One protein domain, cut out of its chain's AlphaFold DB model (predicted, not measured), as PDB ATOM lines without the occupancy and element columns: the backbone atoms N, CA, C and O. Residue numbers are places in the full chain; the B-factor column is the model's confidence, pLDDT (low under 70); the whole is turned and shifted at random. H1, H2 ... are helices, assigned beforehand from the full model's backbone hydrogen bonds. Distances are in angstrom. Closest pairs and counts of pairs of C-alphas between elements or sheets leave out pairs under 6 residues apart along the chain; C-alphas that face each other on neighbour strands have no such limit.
ATOM      1  N   VAL A  18     291.292 231.457 286.540       76.31
ATOM      2  CA  VAL A  18     292.643 231.689 286.021       76.31
ATOM      3  C   VAL A  18     292.647 231.423 284.515       76.31
ATOM      4  O   VAL A  18     292.343 230.309 284.070       76.31
ATOM      5  N   ALA A  19     293.072 232.412 283.732       74.75
ATOM      6  CA  ALA A  19     293.226 232.343 282.278       74.75
ATOM      7  C   ALA A  19     294.406 231.463 281.798       74.75
ATOM      8  O   ALA A  19     295.136 231.826 280.876       74.75
ATOM      9  N   THR A  20     294.598 230.261 282.354       78.81
ATOM     10  CA  THR A  20     295.455 229.230 281.732       78.81
ATOM     11  C   THR A  20     294.873 228.760 280.394       78.81
ATOM     12  O   THR A  20     293.769 229.152 280.031       78.81
ATOM     13  N   TYR A  21     295.574 227.906 279.640       69.81
ATOM     14  CA  TYR A  21     295.002 227.268 278.445       69.81
ATOM     15  C   TYR A  21     294.885 225.744 278.638       69.81
ATOM     16  O   TYR A  21     295.909 225.056 278.576       69.81
ATOM     17  N   PRO A  22     293.671 225.194 278.868       77.88
ATOM     18  CA  PRO A  22     292.376 225.887 278.982       77.88
ATOM     19  C   PRO A  22     292.242 226.687 280.289       77.88
ATOM     20  O   PRO A  22     293.002 226.447 281.231       77.88
ATOM     21  N   SER A  23     291.295 227.630 280.348       83.19
ATOM     22  CA  SER A  23     291.030 228.396 281.572       83.19
ATOM     23  C   SER A  23     290.436 227.491 282.648       83.19
ATOM     24  O   SER A  23     289.746 226.510 282.355       83.19
ATOM     25  N   VAL A  24     290.732 227.813 283.902       82.94
ATOM     26  CA  VAL A  24     290.156 227.146 285.071       82.94
ATOM     27  C   VAL A  24     289.203 228.129 285.726       82.94
ATOM     28  O   VAL A  24     289.602 229.239 286.047       82.94
ATOM     29  N   VAL A  25     287.949 227.726 285.915       79.31
ATOM     30  CA  VAL A  25     286.901 228.546 286.536       79.31
ATOM     31  C   VAL A  25     286.301 227.750 287.687       79.31
ATOM     32  O   VAL A  25     285.997 226.567 287.520       79.31
ATOM     33  N   SER A  26     286.160 228.378 288.852       75.31
ATOM     34  CA  SER A  26     285.537 227.744 290.011       75.31
ATOM     35  C   SER A  26     284.032 227.560 289.799       75.31
ATOM     36  O   SER A  26     283.332 228.477 289.369       75.31
ATOM     37  N   ASP A  27     283.515 226.388 290.169       68.75
ATOM     38  CA  ASP A  27     282.083 226.073 290.174       68.75
ATOM     39  C   ASP A  27     281.402 226.394 291.517       68.75
ATOM     40  O   ASP A  27     280.208 226.153 291.690       68.75
ATOM     41  N   SER A  28     282.132 226.977 292.474       66.19
ATOM     42  CA  SER A  28     281.663 227.220 293.846       66.19
ATOM     43  C   SER A  28     280.647 228.364 293.992       66.19
ATOM     44  O   SER A  28     280.362 228.792 295.111       66.19
ATOM     45  N   SER A  29     280.136 228.907 292.888       71.56
ATOM     46  CA  SER A  29     279.326 230.128 292.835       71.56
ATOM     47  C   SER A  29     278.022 229.922 292.049       71.56
ATOM     48  O   SER A  29     277.717 228.817 291.602       71.56
ATOM     49  N   SER A  30     277.195 230.966 291.918       84.50
ATOM     50  CA  SER A  30     275.980 230.895 291.097       84.50
ATOM     51  C   SER A  30     276.323 230.718 289.612       84.50
ATOM     52  O   SER A  30     277.403 231.099 289.165       84.50
ATOM     53  N   LEU A  31     275.381 230.194 288.816       87.75
ATOM     54  CA  LEU A  31     275.553 230.086 287.359       87.75
ATOM     55  C   LEU A  31     275.914 231.440 286.727       87.75
ATOM     56  O   LEU A  31     276.807 231.501 285.891       87.75
ATOM     57  N   HIS A  32     275.244 232.516 287.150       88.69
ATOM     58  CA  HIS A  32     275.546 233.877 286.702       88.69
ATOM     59  C   HIS A  32     277.010 234.244 286.961       88.69
ATOM     60  O   HIS A  32     277.717 234.636 286.035       88.69
ATOM     61  N   HIS A  33     277.497 234.015 288.180       85.00
ATOM     62  CA  HIS A  33     278.878 234.315 288.541       85.00
ATOM     63  C   HIS A  33     279.889 233.468 287.751       85.00
ATOM     64  O   HIS A  33     280.880 233.999 287.256       85.00
ATOM     65  N   ALA A  34     279.614 232.176 287.551       87.50
ATOM     66  CA  ALA A  34     280.467 231.298 286.752       87.50
ATOM     67  C   ALA A  34     280.573 231.758 285.286       87.50
ATOM     68  O   ALA A  34     281.653 231.709 284.695       87.50
ATOM     69  N   VAL A  35     279.470 232.233 284.697       91.25
ATOM     70  CA  VAL A  35     279.448 232.754 283.320       91.25
ATOM     71  C   VAL A  35     280.202 234.086 283.219       91.25
ATOM     72  O   VAL A  35     280.977 234.259 282.280       91.25
ATOM     73  N   VAL A  36     280.058 234.982 284.203       91.19
ATOM     74  CA  VAL A  36     280.833 236.237 284.286       91.19
ATOM     75  C   VAL A  36     282.335 235.960 284.382       91.19
ATOM     76  O   VAL A  36     283.102 236.508 283.592       91.19
ATOM     77  N   ILE A  37     282.770 235.059 285.273       88.00
ATOM     78  CA  ILE A  37     284.193 234.688 285.372       88.00
ATOM     79  C   ILE A  37     284.672 234.053 284.065       88.00
ATOM     80  O   ILE A  37     285.741 234.385 283.567       88.00
ATOM     81  N   THR A  38     283.877 233.168 283.459       91.69
ATOM     82  CA  THR A  38     284.250 232.552 282.177       91.69
ATOM     83  C   THR A  38     284.477 233.607 281.092       91.69
ATOM     84  O   THR A  38     285.434 233.494 280.328       91.69
ATOM     85  N   ALA A  39     283.630 234.638 281.031       94.88
ATOM     86  CA  ALA A  39     283.792 235.745 280.095       94.88
ATOM     87  C   ALA A  39     285.044 236.590 280.398       94.88
ATOM     88  O   ALA A  39     285.760 236.948 279.464       94.88
ATOM     89  N   HIS A  40     285.345 236.844 281.678       94.44
ATOM     90  CA  HIS A  40     286.578 237.513 282.121       94.44
ATOM     91  C   HIS A  40     287.829 236.764 281.645       94.44
ATOM     92  O   HIS A  40     288.671 237.326 280.948       94.44
ATOM     93  N   GLU A  41     287.924 235.463 281.937       93.06
ATOM     94  CA  GLU A  41     289.087 234.660 281.537       93.06
ATOM     95  C   GLU A  41     289.184 234.492 280.012       93.06
ATOM     96  O   GLU A  41     290.279 234.424 279.449       93.06
ATOM     97  N   TRP A  42     288.045 234.445 279.314       95.19
ATOM     98  CA  TRP A  42     288.016 234.427 277.851       95.19
ATOM     99  C   TRP A  42     288.541 235.735 277.245       95.19
ATOM    100  O   TRP A  42     289.278 235.696 276.256       95.19
ATOM    101  N   LEU A  43     288.220 236.887 277.843       96.56
ATOM    102  CA  LEU A  43     288.777 238.172 277.417       96.56
ATOM    103  C   LEU A  43     290.290 238.207 277.586       96.56
ATOM    104  O   LEU A  43     290.969 238.662 276.671       96.56
ATOM    105  N   HIS A  44     290.833 237.646 278.667       95.44
ATOM    106  CA  HIS A  44     292.283 237.498 278.830       95.44
ATOM    107  C   HIS A  44     292.927 236.684 277.703       95.44
ATOM    108  O   HIS A  44     293.962 237.078 277.160       95.44
ATOM    109  N   HIS A  45     292.296 235.588 277.269       95.25
ATOM    110  CA  HIS A  45     292.770 234.827 276.102       95.25
ATOM    111  C   HIS A  45     292.715 235.627 274.806       95.25
ATOM    112  O   HIS A  45     293.580 235.459 273.947       95.25
ATOM    113  N   TRP A  46     291.712 236.484 274.638       96.12
ATOM    114  CA  TRP A  46     291.633 237.357 273.474       96.12
ATOM    115  C   TRP A  46     292.680 238.479 273.530       96.12
ATOM    116  O   TRP A  46     293.422 238.667 272.559       96.12
ATOM    117  N   PHE A  47     292.802 239.164 274.672       97.25
ATOM    118  CA  PHE A  47     293.784 240.219 274.932       97.25
ATOM    119  C   PHE A  47     295.217 239.735 274.784       97.25
ATOM    120  O   PHE A  47     296.053 240.517 274.345       97.25
ATOM    121  N   PHE A  48     295.507 238.463 275.069       94.62
ATOM    122  CA  PHE A  48     296.828 237.864 274.852       94.62
ATOM    123  C   PHE A  48     297.389 238.136 273.442       94.62
ATOM    124  O   PHE A  48     298.596 238.295 273.263       94.62
ATOM    125  N   PHE A  49     296.518 238.224 272.432       96.50
ATOM    126  CA  PHE A  49     296.905 238.506 271.048       96.50
ATOM    127  C   PHE A  49     296.907 240.000 270.685       96.50
ATOM    128  O   PHE A  49     297.220 240.340 269.545       96.50
ATOM    129  N   GLN A  50     296.550 240.878 271.620       98.12
ATOM    130  CA  GLN A  50     296.436 242.326 271.445       98.12
ATOM    131  C   GLN A  50     297.554 243.051 272.215       98.12
ATOM    132  O   GLN A  50     298.100 242.477 273.162       98.12
ATOM    133  N   PRO A  51     297.884 244.309 271.862       98.31
ATOM    134  CA  PRO A  51     298.863 245.102 272.607       98.31
ATOM    135  C   PRO A  51     298.628 245.095 274.125       98.31
ATOM    136  O   PRO A  51     299.552 244.808 274.883       98.31
ATOM    137  N   LEU A  52     297.382 245.275 274.569       97.69
ATOM    138  CA  LEU A  52     297.038 245.304 275.993       97.69
ATOM    139  C   LEU A  52     297.455 244.035 276.758       97.69
ATOM    140  O   LEU A  52     297.870 244.119 277.913       97.69
ATOM    141  N   GLY A  53     297.336 242.847 276.152       95.94
ATOM    142  CA  GLY A  53     297.775 241.597 276.784       95.94
ATOM    143  C   GLY A  53     299.261 241.311 276.594       95.94
ATOM    144  O   GLY A  53     299.889 240.754 277.491       95.94
ATOM    145  N   GLN A  54     299.853 241.731 275.473       97.00
ATOM    146  CA  GLN A  54     301.296 241.593 275.237       97.00
ATOM    147  C   GLN A  54     302.127 242.414 276.230       97.00
ATOM    148  O   GLN A  54     303.201 241.971 276.632       97.00
ATOM    149  N   HIS A  55     301.597 243.560 276.659       96.44
ATOM    150  CA  HIS A  55     302.224 244.484 277.604       96.44
ATOM    151  C   HIS A  55     301.705 244.332 279.046       96.44
ATOM    152  O   HIS A  55     301.958 245.186 279.893       96.44
ATOM    153  N   PHE A  56     300.997 243.237 279.363       90.50
ATOM    154  CA  PHE A  56     300.387 243.011 280.682       90.50
ATOM    155  C   PHE A  56     301.385 243.141 281.845       90.50
ATOM    156  O   PHE A  56     301.045 243.674 282.901       90.50
ATOM    157  N   TRP A  57     302.616 242.657 281.647       88.06
ATOM    158  CA  TRP A  57     303.662 242.598 282.675       88.06
ATOM    159  C   TRP A  57     304.619 243.796 282.658       88.06
ATOM    160  O   TRP A  57     305.565 243.820 283.445       88.06
ATOM    161  N   ASP A  58     304.401 244.773 281.777       89.38
ATOM    162  CA  ASP A  58     305.324 245.897 281.606       89.38
ATOM    163  C   ASP A  58     305.277 246.864 282.793       89.38
ATOM    164  O   ASP A  58     306.298 247.451 283.160       89.38
ATOM    165  N   SER A  59     304.106 247.022 283.418       84.44
ATOM    166  CA  SER A  59     303.947 247.803 284.645       84.44
ATOM    167  C   SER A  59     302.709 247.383 285.440       84.44
ATOM    168  O   SER A  59     301.797 246.742 284.912       84.44
ATOM    169  N   SER A  60     302.650 247.790 286.711       77.81
ATOM    170  CA  SER A  60     301.460 247.603 287.549       77.81
ATOM    171  C   SER A  60     300.221 248.258 286.945       77.81
ATOM    172  O   SER A  60     299.139 247.689 286.996       77.81
ATOM    173  N   GLU A  61     300.373 249.428 286.331       85.12
ATOM    174  CA  GLU A  61     299.296 250.156 285.669       85.12
ATOM    175  C   GLU A  61     298.771 249.402 284.448       85.12
ATOM    176  O   GLU A  61     297.563 249.388 284.238       85.12
ATOM    177  N   MET A  62     299.639 248.739 283.674       92.88
ATOM    178  CA  MET A  62     299.212 247.911 282.542       92.88
ATOM    179  C   MET A  62     298.464 246.658 282.993       92.88
ATOM    180  O   MET A  62     297.409 246.354 282.439       92.88
ATOM    181  N   THR A  63     298.954 245.978 284.036       85.50
ATOM    182  CA  THR A  63     298.220 244.882 284.689       85.50
ATOM    183  C   THR A  63     296.837 245.368 285.134       85.50
ATOM    184  O   THR A  63     295.824 244.751 284.815       85.50
ATOM    185  N   THR A  64     296.778 246.513 285.818       83.00
ATOM    186  CA  THR A  64     295.528 247.106 286.302       83.00
ATOM    187  C   THR A  64     294.588 247.498 285.160       83.00
ATOM    188  O   THR A  64     293.394 247.221 285.247       83.00
ATOM    189  N   LEU A  65     295.089 248.103 284.079       91.94
ATOM    190  CA  LEU A  65     294.298 248.450 282.894       91.94
ATOM    191  C   LEU A  65     293.682 247.200 282.257       91.94
ATOM    192  O   LEU A  65     292.485 247.187 281.971       91.94
ATOM    193  N   ASN A  66     294.479 246.144 282.093       94.50
ATOM    194  CA  ASN A  66     294.034 244.890 281.502       94.50
ATOM    195  C   ASN A  66     292.975 244.180 282.368       94.50
ATOM    196  O   ASN A  66     291.871 243.931 281.885       94.50
ATOM    197  N   GLU A  67     293.246 243.951 283.658       89.19
ATOM    198  CA  GLU A  67     292.291 243.298 284.573       89.19
ATOM    199  C   GLU A  67     290.969 244.061 284.686       89.19
ATOM    200  O   GLU A  67     289.895 243.468 284.793       89.19
ATOM    201  N   THR A  68     291.024 245.391 284.638       89.44
ATOM    202  CA  THR A  68     289.821 246.225 284.728       89.44
ATOM    203  C   THR A  68     289.011 246.172 283.441       89.44
ATOM    204  O   THR A  68     287.789 246.071 283.494       89.44
ATOM    205  N   ALA A  69     289.670 246.180 282.278       95.06
ATOM    206  CA  ALA A  69     289.001 245.982 280.998       95.06
ATOM    207  C   ALA A  69     288.353 244.588 280.909       95.06
ATOM    208  O   ALA A  69     287.210 244.476 280.462       95.06
ATOM    209  N   ALA A  70     289.054 243.549 281.382       94.38
ATOM    210  CA  ALA A  70     288.534 242.187 281.480       94.38
ATOM    211  C   ALA A  70     287.335 242.107 282.434       94.38
ATOM    212  O   ALA A  70     286.332 241.497 282.077       94.38
ATOM    213  N   THR A  71     287.394 242.799 283.578       90.12
ATOM    214  CA  THR A  71     286.279 242.874 284.536       90.12
ATOM    215  C   THR A  71     285.050 243.497 283.882       90.12
ATOM    216  O   THR A  71     284.009 242.855 283.805       90.12
ATOM    217  N   LEU A  72     285.171 244.718 283.346       91.69
ATOM    218  CA  LEU A  72     284.039 245.436 282.746       91.69
ATOM    219  C   LEU A  72     283.429 244.657 281.572       91.69
ATOM    220  O   LEU A  72     282.214 244.497 281.482       91.69
ATOM    221  N   GLY A  73     284.276 244.127 280.686       95.88
ATOM    222  CA  GLY A  73     283.806 243.335 279.555       95.88
ATOM    223  C   GLY A  73     283.216 241.987 279.969       95.88
ATOM    224  O   GLY A  73     282.202 241.574 279.413       95.88
ATOM    225  N   GLY A  74     283.820 241.308 280.942       94.69
ATOM    226  CA  GLY A  74     283.371 240.013 281.448       94.69
ATOM    227  C   GLY A  74     282.025 240.113 282.155       94.69
ATOM    228  O   GLY A  74     281.172 239.244 281.989       94.69
ATOM    229  N   GLU A  75     281.797 241.209 282.871       93.50
ATOM    230  CA  GLU A  75     280.517 241.550 283.478       93.50
ATOM    231  C   GLU A  75     279.409 241.747 282.437       93.50
ATOM    232  O   GLU A  75     278.380 241.074 282.515       93.50
ATOM    233  N   GLU A  76     279.622 242.606 281.436       94.81
ATOM    234  CA  GLU A  76     278.616 242.860 280.396       94.81
ATOM    235  C   GLU A  76     278.362 241.621 279.518       94.81
ATOM    236  O   GLU A  76     277.210 241.261 279.263       94.81
ATOM    237  N   ILE A  77     279.414 240.921 279.075       96.31
ATOM    238  CA  ILE A  77     279.277 239.686 278.281       96.31
ATOM    239  C   ILE A  77     278.605 238.594 279.109       96.31
ATOM    240  O   ILE A  77     277.738 237.880 278.600       96.31
ATOM    241  N   GLY A  78     279.006 238.453 280.372       94.69
ATOM    242  CA  GLY A  78     278.491 237.433 281.270       94.69
ATOM    243  C   GLY A  78     277.003 237.605 281.547       94.69
ATOM    244  O   GLY A  78     276.254 236.631 281.487       94.69
ATOM    245  N   ASP A  79     276.555 238.842 281.759       94.56
ATOM    246  CA  ASP A  79     275.140 239.173 281.920       94.56
ATOM    247  C   ASP A  79     274.338 238.862 280.657       94.56
ATOM    248  O   ASP A  79     273.317 238.178 280.728       94.56
ATOM    249  N   LEU A  80     274.824 239.298 279.488       94.50
ATOM    250  CA  LEU A  80     274.173 239.022 278.205       94.50
ATOM    251  C   LEU A  80     274.057 237.514 277.945       94.50
ATOM    252  O   LEU A  80     273.007 237.035 277.512       94.50
ATOM    253  N   ALA A  81     275.119 236.758 278.231       95.25
ATOM    254  CA  ALA A  81     275.134 235.309 278.093       95.25
ATOM    255  C   ALA A  81     274.175 234.637 279.084       95.25
ATOM    256  O   ALA A  81     273.400 233.764 278.686       95.25
ATOM    257  N   TYR A  82     274.168 235.066 280.348       95.25
ATOM    258  CA  TYR A  82     273.249 234.553 281.360       95.25
ATOM    259  C   TYR A  82     271.791 234.797 280.960       95.25
ATOM    260  O   TYR A  82     271.011 233.847 280.907       95.25
ATOM    261  N   THR A  83     271.439 236.026 280.574       95.31
ATOM    262  CA  THR A  83     270.095 236.366 280.091       95.31
ATOM    263  C   THR A  83     269.713 235.553 278.858       95.31
ATOM    264  O   THR A  83     268.585 235.070 278.773       95.31
ATOM    265  N   ALA A  84     270.633 235.333 277.916       95.06
ATOM    266  CA  ALA A  84     270.369 234.490 276.751       95.06
ATOM    267  C   ALA A  84     270.108 233.016 277.124       95.06
ATOM    268  O   ALA A  84     269.329 232.342 276.450       95.06
ATOM    269  N   MET A  85     270.743 232.513 278.189       94.25
ATOM    270  CA  MET A  85     270.591 231.133 278.663       94.25
ATOM    271  C   MET A  85     269.332 230.917 279.513       94.25
ATOM    272  O   MET A  85     268.718 229.853 279.419       94.25
ATOM    273  N   THR A  86     268.962 231.883 280.357       95.38
ATOM    274  CA  THR A  86     267.914 231.718 281.385       95.38
ATOM    275  C   THR A  86     266.647 232.525 281.110       95.38
ATOM    276  O   THR A  86     265.580 232.180 281.615       95.38
ATOM    277  N   GLY A  87     266.741 233.589 280.308       93.56
ATOM    278  CA  GLY A  87     265.689 234.591 280.130       93.56
ATOM    279  C   GLY A  87     265.598 235.616 281.267       93.56
ATOM    280  O   GLY A  87     264.759 236.515 281.197       93.56
ATOM    281  N   GLU A  88     266.436 235.511 282.302       91.62
ATOM    282  CA  GLU A  88     266.479 236.459 283.418       91.62
ATOM    283  C   GLU A  88     267.355 237.661 283.057       91.62
ATOM    284  O   GLU A  88     268.533 237.510 282.730       91.62
ATOM    285  N   VAL A  89     266.784 238.866 283.112       88.31
ATOM    286  CA  VAL A  89     267.517 240.112 282.855       88.31
ATOM    287  C   VAL A  89     268.240 240.534 284.127       88.31
ATOM    288  O   VAL A  89     267.604 240.724 285.164       88.31
ATOM    289  N   ILE A  90     269.558 240.692 284.035       87.19
ATOM    290  CA  ILE A  90     270.367 241.267 285.108       87.19
ATOM    291  C   ILE A  90     270.351 242.786 284.949       87.19
ATOM    292  O   ILE A  90     270.762 243.315 283.920       87.19
ATOM    293  N   ASP A  91     269.855 243.485 285.965       78.50
ATOM    294  CA  ASP A  91     269.924 244.941 286.049       78.50
ATOM    295  C   ASP A  91     271.001 245.323 287.070       78.50
ATOM    296  O   ASP A  91     270.771 245.291 288.284       78.50
ATOM    297  N   ARG A  92     272.195 245.663 286.574       70.81
ATOM    298  CA  ARG A  92     273.315 246.102 287.417       70.81
ATOM    299  C   ARG A  92     273.095 247.491 288.021       70.81
ATOM    300  O   ARG A  92     273.598 247.733 289.114       70.81
ATOM    301  N   ASP A  93     272.299 248.357 287.395       63.47
ATOM    302  CA  ASP A  93     271.970 249.684 287.938       63.47
ATOM    303  C   ASP A  93     270.991 249.583 289.119       63.47
ATOM    304  O   ASP A  93     271.018 250.406 290.035       63.47
ATOM    305  N   SER A  94     270.159 248.533 289.145       47.94
ATOM    306  CA  SER A  94     269.278 248.222 290.280       47.94
ATOM    307  C   SER A  94     270.009 247.666 291.502       47.94
ATOM    308  O   SER A  94     269.439 247.644 292.598       47.94
ATOM    309  N   SER A  95     271.280 247.271 291.352       42.22
ATOM    310  CA  SER A  95     272.165 247.073 292.494       42.22
ATOM    311  C   SER A  95     272.575 248.442 293.030       42.22
ATOM    312  O   SER A  95     273.713 248.888 292.929       42.22
ATOM    313  N   SER A  96     271.612 249.133 293.645       33.34
ATOM    314  CA  SER A  96     271.943 250.072 294.698       33.34
ATOM    315  C   SER A  96     272.868 249.309 295.635       33.34
ATOM    316  O   SER A  96     272.414 248.393 296.331       33.34
ATOM    317  N   SER A  97     274.160 249.653 295.638       36.25
ATOM    318  CA  SER A  97     274.973 249.497 296.835       36.25
ATOM    319  C   SER A  97     274.043 249.901 297.970       36.25
ATOM    320  O   SER A  97     273.511 251.017 297.888       36.25
ATOM    321  N   PRO A  98     273.701 249.005 298.918       33.00
ATOM    322  CA  PRO A  98     272.853 249.410 300.027       33.00
ATOM    323  C   PRO A  98     273.458 250.708 300.540       33.00
ATOM    324  O   PRO A  98     274.683 250.740 300.690       33.00
ATOM    325  N   GLU A  99     272.650 251.778 300.642       34.84
ATOM    326  CA  GLU A  99     273.102 253.057 301.193       34.84
ATOM    327  C   GLU A  99     273.984 252.700 302.378       34.84
ATOM    328  O   GLU A  99     273.513 252.059 303.324       34.84
ATOM    329  N   VAL A 100     275.290 252.949 302.239       39.59
ATOM    330  CA  VAL A 100     276.233 252.647 303.302       39.59
ATOM    331  C   VAL A 100     275.841 253.641 304.365       39.59
ATOM    332  O   VAL A 100     276.131 254.832 304.252       39.59
ATOM    333  N   PRO A 171     293.288 255.505 289.534       79.69
ATOM    334  CA  PRO A 171     292.246 256.224 288.796       79.69
ATOM    335  C   PRO A 171     291.739 255.458 287.557       79.69
ATOM    336  O   PRO A 171     290.726 255.852 286.977       79.69
ATOM    337  N   ILE A 172     292.415 254.368 287.168       84.69
ATOM    338  CA  ILE A 172     292.158 253.598 285.944       84.69
ATOM    339  C   ILE A 172     290.724 253.051 285.882       84.69
ATOM    340  O   ILE A 172     290.122 253.083 284.813       84.69
ATOM    341  N   ASP A 173     290.139 252.614 287.005       82.50
ATOM    342  CA  ASP A 173     288.742 252.142 287.037       82.50
ATOM    343  C   ASP A 173     287.760 253.235 286.601       82.50
ATOM    344  O   ASP A 173     286.961 253.043 285.682       82.50
ATOM    345  N   GLY A 174     287.866 254.418 287.211       84.00
ATOM    346  CA  GLY A 174     287.025 255.560 286.864       84.00
ATOM    347  C   GLY A 174     287.230 256.008 285.415       84.00
ATOM    348  O   GLY A 174     286.261 256.321 284.724       84.00
ATOM    349  N   GLN A 175     288.477 255.983 284.942       91.12
ATOM    350  CA  GLN A 175     288.841 256.327 283.569       91.12
ATOM    351  C   GLN A 175     288.272 255.335 282.542       91.12
ATOM    352  O   GLN A 175     287.705 255.760 281.537       91.12
ATOM    353  N   LEU A 176     288.358 254.025 282.795       92.31
ATOM    354  CA  LEU A 176     287.791 253.000 281.914       92.31
ATOM    355  C   LEU A 176     286.263 253.008 281.923       92.31
ATOM    356  O   LEU A 176     285.660 252.870 280.862       92.31
ATOM    357  N   LYS A 177     285.626 253.221 283.081       90.12
ATOM    358  CA  LYS A 177     284.165 253.387 283.161       90.12
ATOM    359  C   LYS A 177     283.699 254.597 282.365       90.12
ATOM    360  O   LYS A 177     282.694 254.521 281.664       90.12
ATOM    361  N   GLU A 178     284.428 255.706 282.439       90.62
ATOM    362  CA  GLU A 178     284.136 256.883 281.625       90.62
ATOM    363  C   GLU A 178     284.332 256.599 280.131       90.62
ATOM    364  O   GLU A 178     283.450 256.902 279.330       90.62
ATOM    365  N   LEU A 179     285.425 255.932 279.750       93.75
ATOM    366  CA  LEU A 179     285.645 255.510 278.368       93.75
ATOM    367  C   LEU A 179     284.527 254.581 277.863       93.75
ATOM    368  O   LEU A 179     284.049 254.727 276.736       93.75
ATOM    369  N   ARG A 180     284.054 253.663 278.710       93.50
ATOM    370  CA  ARG A 180     282.939 252.769 278.393       93.50
ATOM    371  C   ARG A 180     281.639 253.533 278.140       93.50
ATOM    372  O   ARG A 180     280.908 253.170 277.226       93.50
ATOM    373  N   ARG A 181     281.361 254.614 278.880       91.31
ATOM    374  CA  ARG A 181     280.181 255.475 278.640       91.31
ATOM    375  C   ARG A 181     280.264 256.269 277.338       91.31
ATOM    376  O   ARG A 181     279.229 256.613 276.777       91.31
ATOM    377  N   ARG A 182     281.476 256.591 276.878       91.38
ATOM    378  CA  ARG A 182     281.719 257.354 275.640       91.38
ATOM    379  C   ARG A 182     281.707 256.495 274.376       91.38
ATOM    380  O   ARG A 182     281.761 257.039 273.280       91.38
ATOM    381  N   THR A 183     281.689 255.175 274.522       93.75
ATOM    382  CA  THR A 183     281.738 254.225 273.407       93.75
ATOM    383  C   THR A 183     280.346 253.684 273.104       93.75
ATOM    384  O   THR A 183     279.595 253.310 274.005       93.75
ATOM    385  N   ASP A 184     280.009 253.630 271.815       92.50
ATOM    386  CA  ASP A 184     278.666 253.266 271.344       92.50
ATOM    387  C   ASP A 184     278.308 251.805 271.645       92.50
ATOM    388  O   ASP A 184     277.140 251.465 271.852       92.50
ATOM    389  N   SER A 185     279.311 250.926 271.682       95.56
ATOM    390  CA  SER A 185     279.131 249.502 271.928       95.56
ATOM    391  C   SER A 185     280.248 248.919 272.788       95.56
ATOM    392  O   SER A 185     281.361 249.448 272.854       95.56
ATOM    393  N   LEU A 186     279.958 247.779 273.419       95.44
ATOM    394  CA  LEU A 186     280.962 247.008 274.146       95.44
ATOM    395  C   LEU A 186     282.086 246.515 273.221       95.44
ATOM    396  O   LEU A 186     283.243 246.456 273.626       95.44
ATOM    397  N   GLU A 187     281.760 246.182 271.970       96.00
ATOM    398  CA  GLU A 187     282.752 245.764 270.978       96.00
ATOM    399  C   GLU A 187     283.751 246.888 270.683       96.00
ATOM    400  O   GLU A 187     284.961 246.648 270.688       96.00
ATOM    401  N   ASP A 188     283.260 248.112 270.470       97.12
ATOM    402  CA  ASP A 188     284.107 249.277 270.205       97.12
ATOM    403  C   ASP A 188     284.974 249.617 271.417       97.12
ATOM    404  O   ASP A 188     286.170 249.871 271.267       97.12
ATOM    405  N   PHE A 189     284.398 249.547 272.621       97.44
ATOM    406  CA  PHE A 189     285.136 249.695 273.873       97.44
ATOM    407  C   PHE A 189     286.291 248.695 273.980       97.44
ATOM    408  O   PHE A 189     287.442 249.093 274.156       97.44
ATOM    409  N   LEU A 190     286.001 247.399 273.840       97.94
ATOM    410  CA  LEU A 190     286.997 246.343 274.000       97.94
ATOM    411  C   LEU A 190     288.093 246.433 272.938       97.94
ATOM    412  O   LEU A 190     289.268 246.287 273.265       97.94
ATOM    413  N   LYS A 191     287.738 246.709 271.677       97.69
ATOM    414  CA  LYS A 191     288.712 246.891 270.589       97.69
ATOM    415  C   LYS A 191     289.610 248.101 270.802       97.69
ATOM    416  O   LYS A 191     290.799 248.016 270.509       97.69
ATOM    417  N   LEU A 192     289.052 249.203 271.299       97.56
ATOM    418  CA  LEU A 192     289.819 250.400 271.611       97.56
ATOM    419  C   LEU A 192     290.812 250.130 272.743       97.56
ATOM    420  O   LEU A 192     292.008 250.349 272.572       97.56
ATOM    421  N   VAL A 193     290.329 249.606 273.874       97.12
ATOM    422  CA  VAL A 193     291.164 249.368 275.060       97.12
ATOM    423  C   VAL A 193     292.239 248.317 274.793       97.12
ATOM    424  O   VAL A 193     293.382 248.486 275.213       97.12
ATOM    425  N   ALA A 194     291.914 247.275 274.023       97.69
ATOM    426  CA  ALA A 194     292.868 246.247 273.615       97.69
ATOM    427  C   ALA A 194     294.070 246.792 272.821       97.69
ATOM    428  O   ALA A 194     295.119 246.147 272.782       97.69
ATOM    429  N   GLY A 195     293.920 247.956 272.178       97.94
ATOM    430  CA  GLY A 195     294.949 248.576 271.349       97.94
ATOM    431  C   GLY A 195     296.045 249.314 272.119       97.94
ATOM    432  O   GLY A 195     297.085 249.591 271.525       97.94
ATOM    433  N   PHE A 196     295.852 249.622 273.405       97.88
ATOM    434  CA  PHE A 196     296.846 250.359 274.187       97.88
ATOM    435  C   PHE A 196     298.038 249.471 274.551       97.88
ATOM    436  O   PHE A 196     297.882 248.419 275.171       97.88
ATOM    437  N   SER A 197     299.238 249.910 274.176       96.94
ATOM    438  CA  SER A 197     300.505 249.236 274.483       96.94
ATOM    439  C   SER A 197     301.209 249.818 275.712       96.94
ATOM    440  O   SER A 197     302.127 249.212 276.255       96.94
ATOM    441  N   SER A 198     300.773 250.990 276.179       96.31
ATOM    442  CA  SER A 198     301.280 251.610 277.401       96.31
ATOM    443  C   SER A 198     300.204 252.426 278.113       96.31
ATOM    444  O   SER A 198     299.240 252.891 277.500       96.31
ATOM    445  N   ILE A 199     300.411 252.667 279.410       93.44
ATOM    446  CA  ILE A 199     299.515 253.523 280.192       93.44
ATOM    447  C   ILE A 199     299.496 254.961 279.659       93.44
ATOM    448  O   ILE A 199     298.457 255.612 279.695       93.44
ATOM    449  N   GLN A 200     300.614 255.452 279.114       94.31
ATOM    450  CA  GLN A 200     300.684 256.804 278.563       94.31
ATOM    451  C   GLN A 200     299.793 256.952 277.327       94.31
ATOM    452  O   GLN A 200     299.081 257.941 277.230       94.31
ATOM    453  N   GLU A 201     299.760 255.959 276.432       96.50
ATOM    454  CA  GLU A 201     298.861 255.983 275.266       96.50
ATOM    455  C   GLU A 201     297.387 256.052 275.678       96.50
ATOM    456  O   GLU A 201     296.604 256.779 275.065       96.50
ATOM    457  N   PHE A 202     297.012 255.327 276.737       95.62
ATOM    458  CA  PHE A 202     295.665 255.387 277.300       95.62
ATOM    459  C   PHE A 202     295.342 256.778 277.863       95.62
ATOM    460  O   PHE A 202     294.287 257.334 277.561       95.62
ATOM    461  N   LEU A 203     296.248 257.365 278.650       93.12
ATOM    462  CA  LEU A 203     296.054 258.700 279.224       93.12
ATOM    463  C   LEU A 203     296.005 259.789 278.142       93.12
ATOM    464  O   LEU A 203     295.105 260.626 278.161       93.12
ATOM    465  N   ASP A 204     296.901 259.727 277.156       93.94
ATOM    466  CA  ASP A 204     296.934 260.659 276.027       93.94
ATOM    467  C   ASP A 204     295.637 260.605 275.211       93.94
ATOM    468  O   ASP A 204     295.184 261.635 274.704       93.94
ATOM    469  N   TYR A 205     295.030 259.420 275.074       94.44
ATOM    470  CA  TYR A 205     293.733 259.262 274.420       94.44
ATOM    471  C   TYR A 205     292.614 259.953 275.209       94.44
ATOM    472  O   TYR A 205     291.785 260.643 274.616       94.44
ATOM    473  N   LEU A 206     292.593 259.804 276.537       90.25
ATOM    474  CA  LEU A 206     291.579 260.430 277.392       90.25
ATOM    475  C   LEU A 206     291.664 261.959 277.401       90.25
ATOM    476  O   LEU A 206     290.629 262.612 277.494       90.25
ATOM    477  N   ASP A 207     292.865 262.522 277.276       85.81
ATOM    478  CA  ASP A 207     293.071 263.974 277.217       85.81
ATOM    479  C   ASP A 207     292.629 264.590 275.874       85.81
ATOM    480  O   ASP A 207     292.369 265.793 275.787       85.81
ATOM    481  N   GLN A 208     292.551 263.778 274.814       79.25
ATOM    482  CA  GLN A 208     292.154 264.201 273.466       79.25
ATOM    483  C   GLN A 208     290.662 263.991 273.164       79.25
ATOM    484  O   GLN A 208     290.165 264.562 272.189       79.25
ATOM    485  N   ALA A 209     289.973 263.173 273.964       60.75
ATOM    486  CA  ALA A 209     288.582 262.753 273.774       60.75
ATOM    487  C   ALA A 209     287.593 263.560 274.628       60.75
ATOM    488  O   ALA A 209     286.528 263.928 274.086       60.75
TER     489      ALA A 209
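AT A GLANCE: This is residues 18 to 100 and 171 to 209 of the 209 residues of an uncharacterized protein of Dehalococcoidia bacterium (UniProt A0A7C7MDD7). One long helix, H3, runs through the middle of the domain, with H1 crossing it on one side and the shorter H4 and H5 packed on the other. H2 and H6 lie toward H3's first end, residues 18 to 30 fold back past H1, and residues 93 to 100 stick out as a free tail. The printed part has 122 residues with six named helices, H1 to H6 in that order, and no named strand; the class is all helix. It is compact, with a radius of gyration of the C-alphas of 15.1 A and spans of 40 by 37 by 29 A.

IN THESE COORDINATES: H3, residues 60 to 86, is the longest helix, 37.6 A from C-alpha 60 at (301.460, 247.603, 287.549) to C-alpha 86 at (267.914, 231.718, 281.385). H1, residues 31 to 47, measures 24.3 A and begins at C-alpha 31 at (275.553, 230.086, 287.359). H2, residues 51 to 54, is 5.0 A long. H4 holds residues 172 to 182 over 15.1 A, H5 residues 186 to 194 over 11.9 A. H6, residues 199 to 208, spans 14.6 A and ends at C-alpha 208 at (292.154, 264.201, 273.466).

HOW THE PARTS SIT: H3 is the hub, touching five helices. With residues 70 to 82 alone it touches H1 at a steep tilt of 46 degrees, opposite ways; the closest C-alphas, of Val 36 and Gly 78, are 4.0 A apart. With residues 69 to 76 alone it touches H5, opposite ways at a shallow tilt of 21 degrees, closest at the C-alphas of Gly 73 and Leu 190, 7.1 A. With residues 61 to 72 alone it touches H4, the same way at a steep tilt of 50 degrees, closest at the C-alphas of Leu 65 and Ile 172, 6.4 A. With residues 61 to 65 alone it only just touches H6, with 3 pairs of C-alphas within 8 A, the closest being Met 62 and Ile 199 at 6.1 A. H2 touches H5, closest at the C-alphas of Leu 52 and Ala 194, 4.9 A. H1 is apart from H4 and from H6. Every O i to N i+4 pair is within hydrogen-bond range in H1, H3, H4, H5 and H6; H2 is too short for such a pair.

THE WHOLE: The farthest C-alphas, of Ser 28 and Gln 208, are 43.5 A apart. Residues 101 to 170 are not printed; C-alphas 100 and 171 lie 21.9 A apart across the cut. The links printed whole are tight. The mean pLDDT of the printed part is 86.9, with residue 21, residues 27 to 28, residues 93 to 100 and residue 209 under 70.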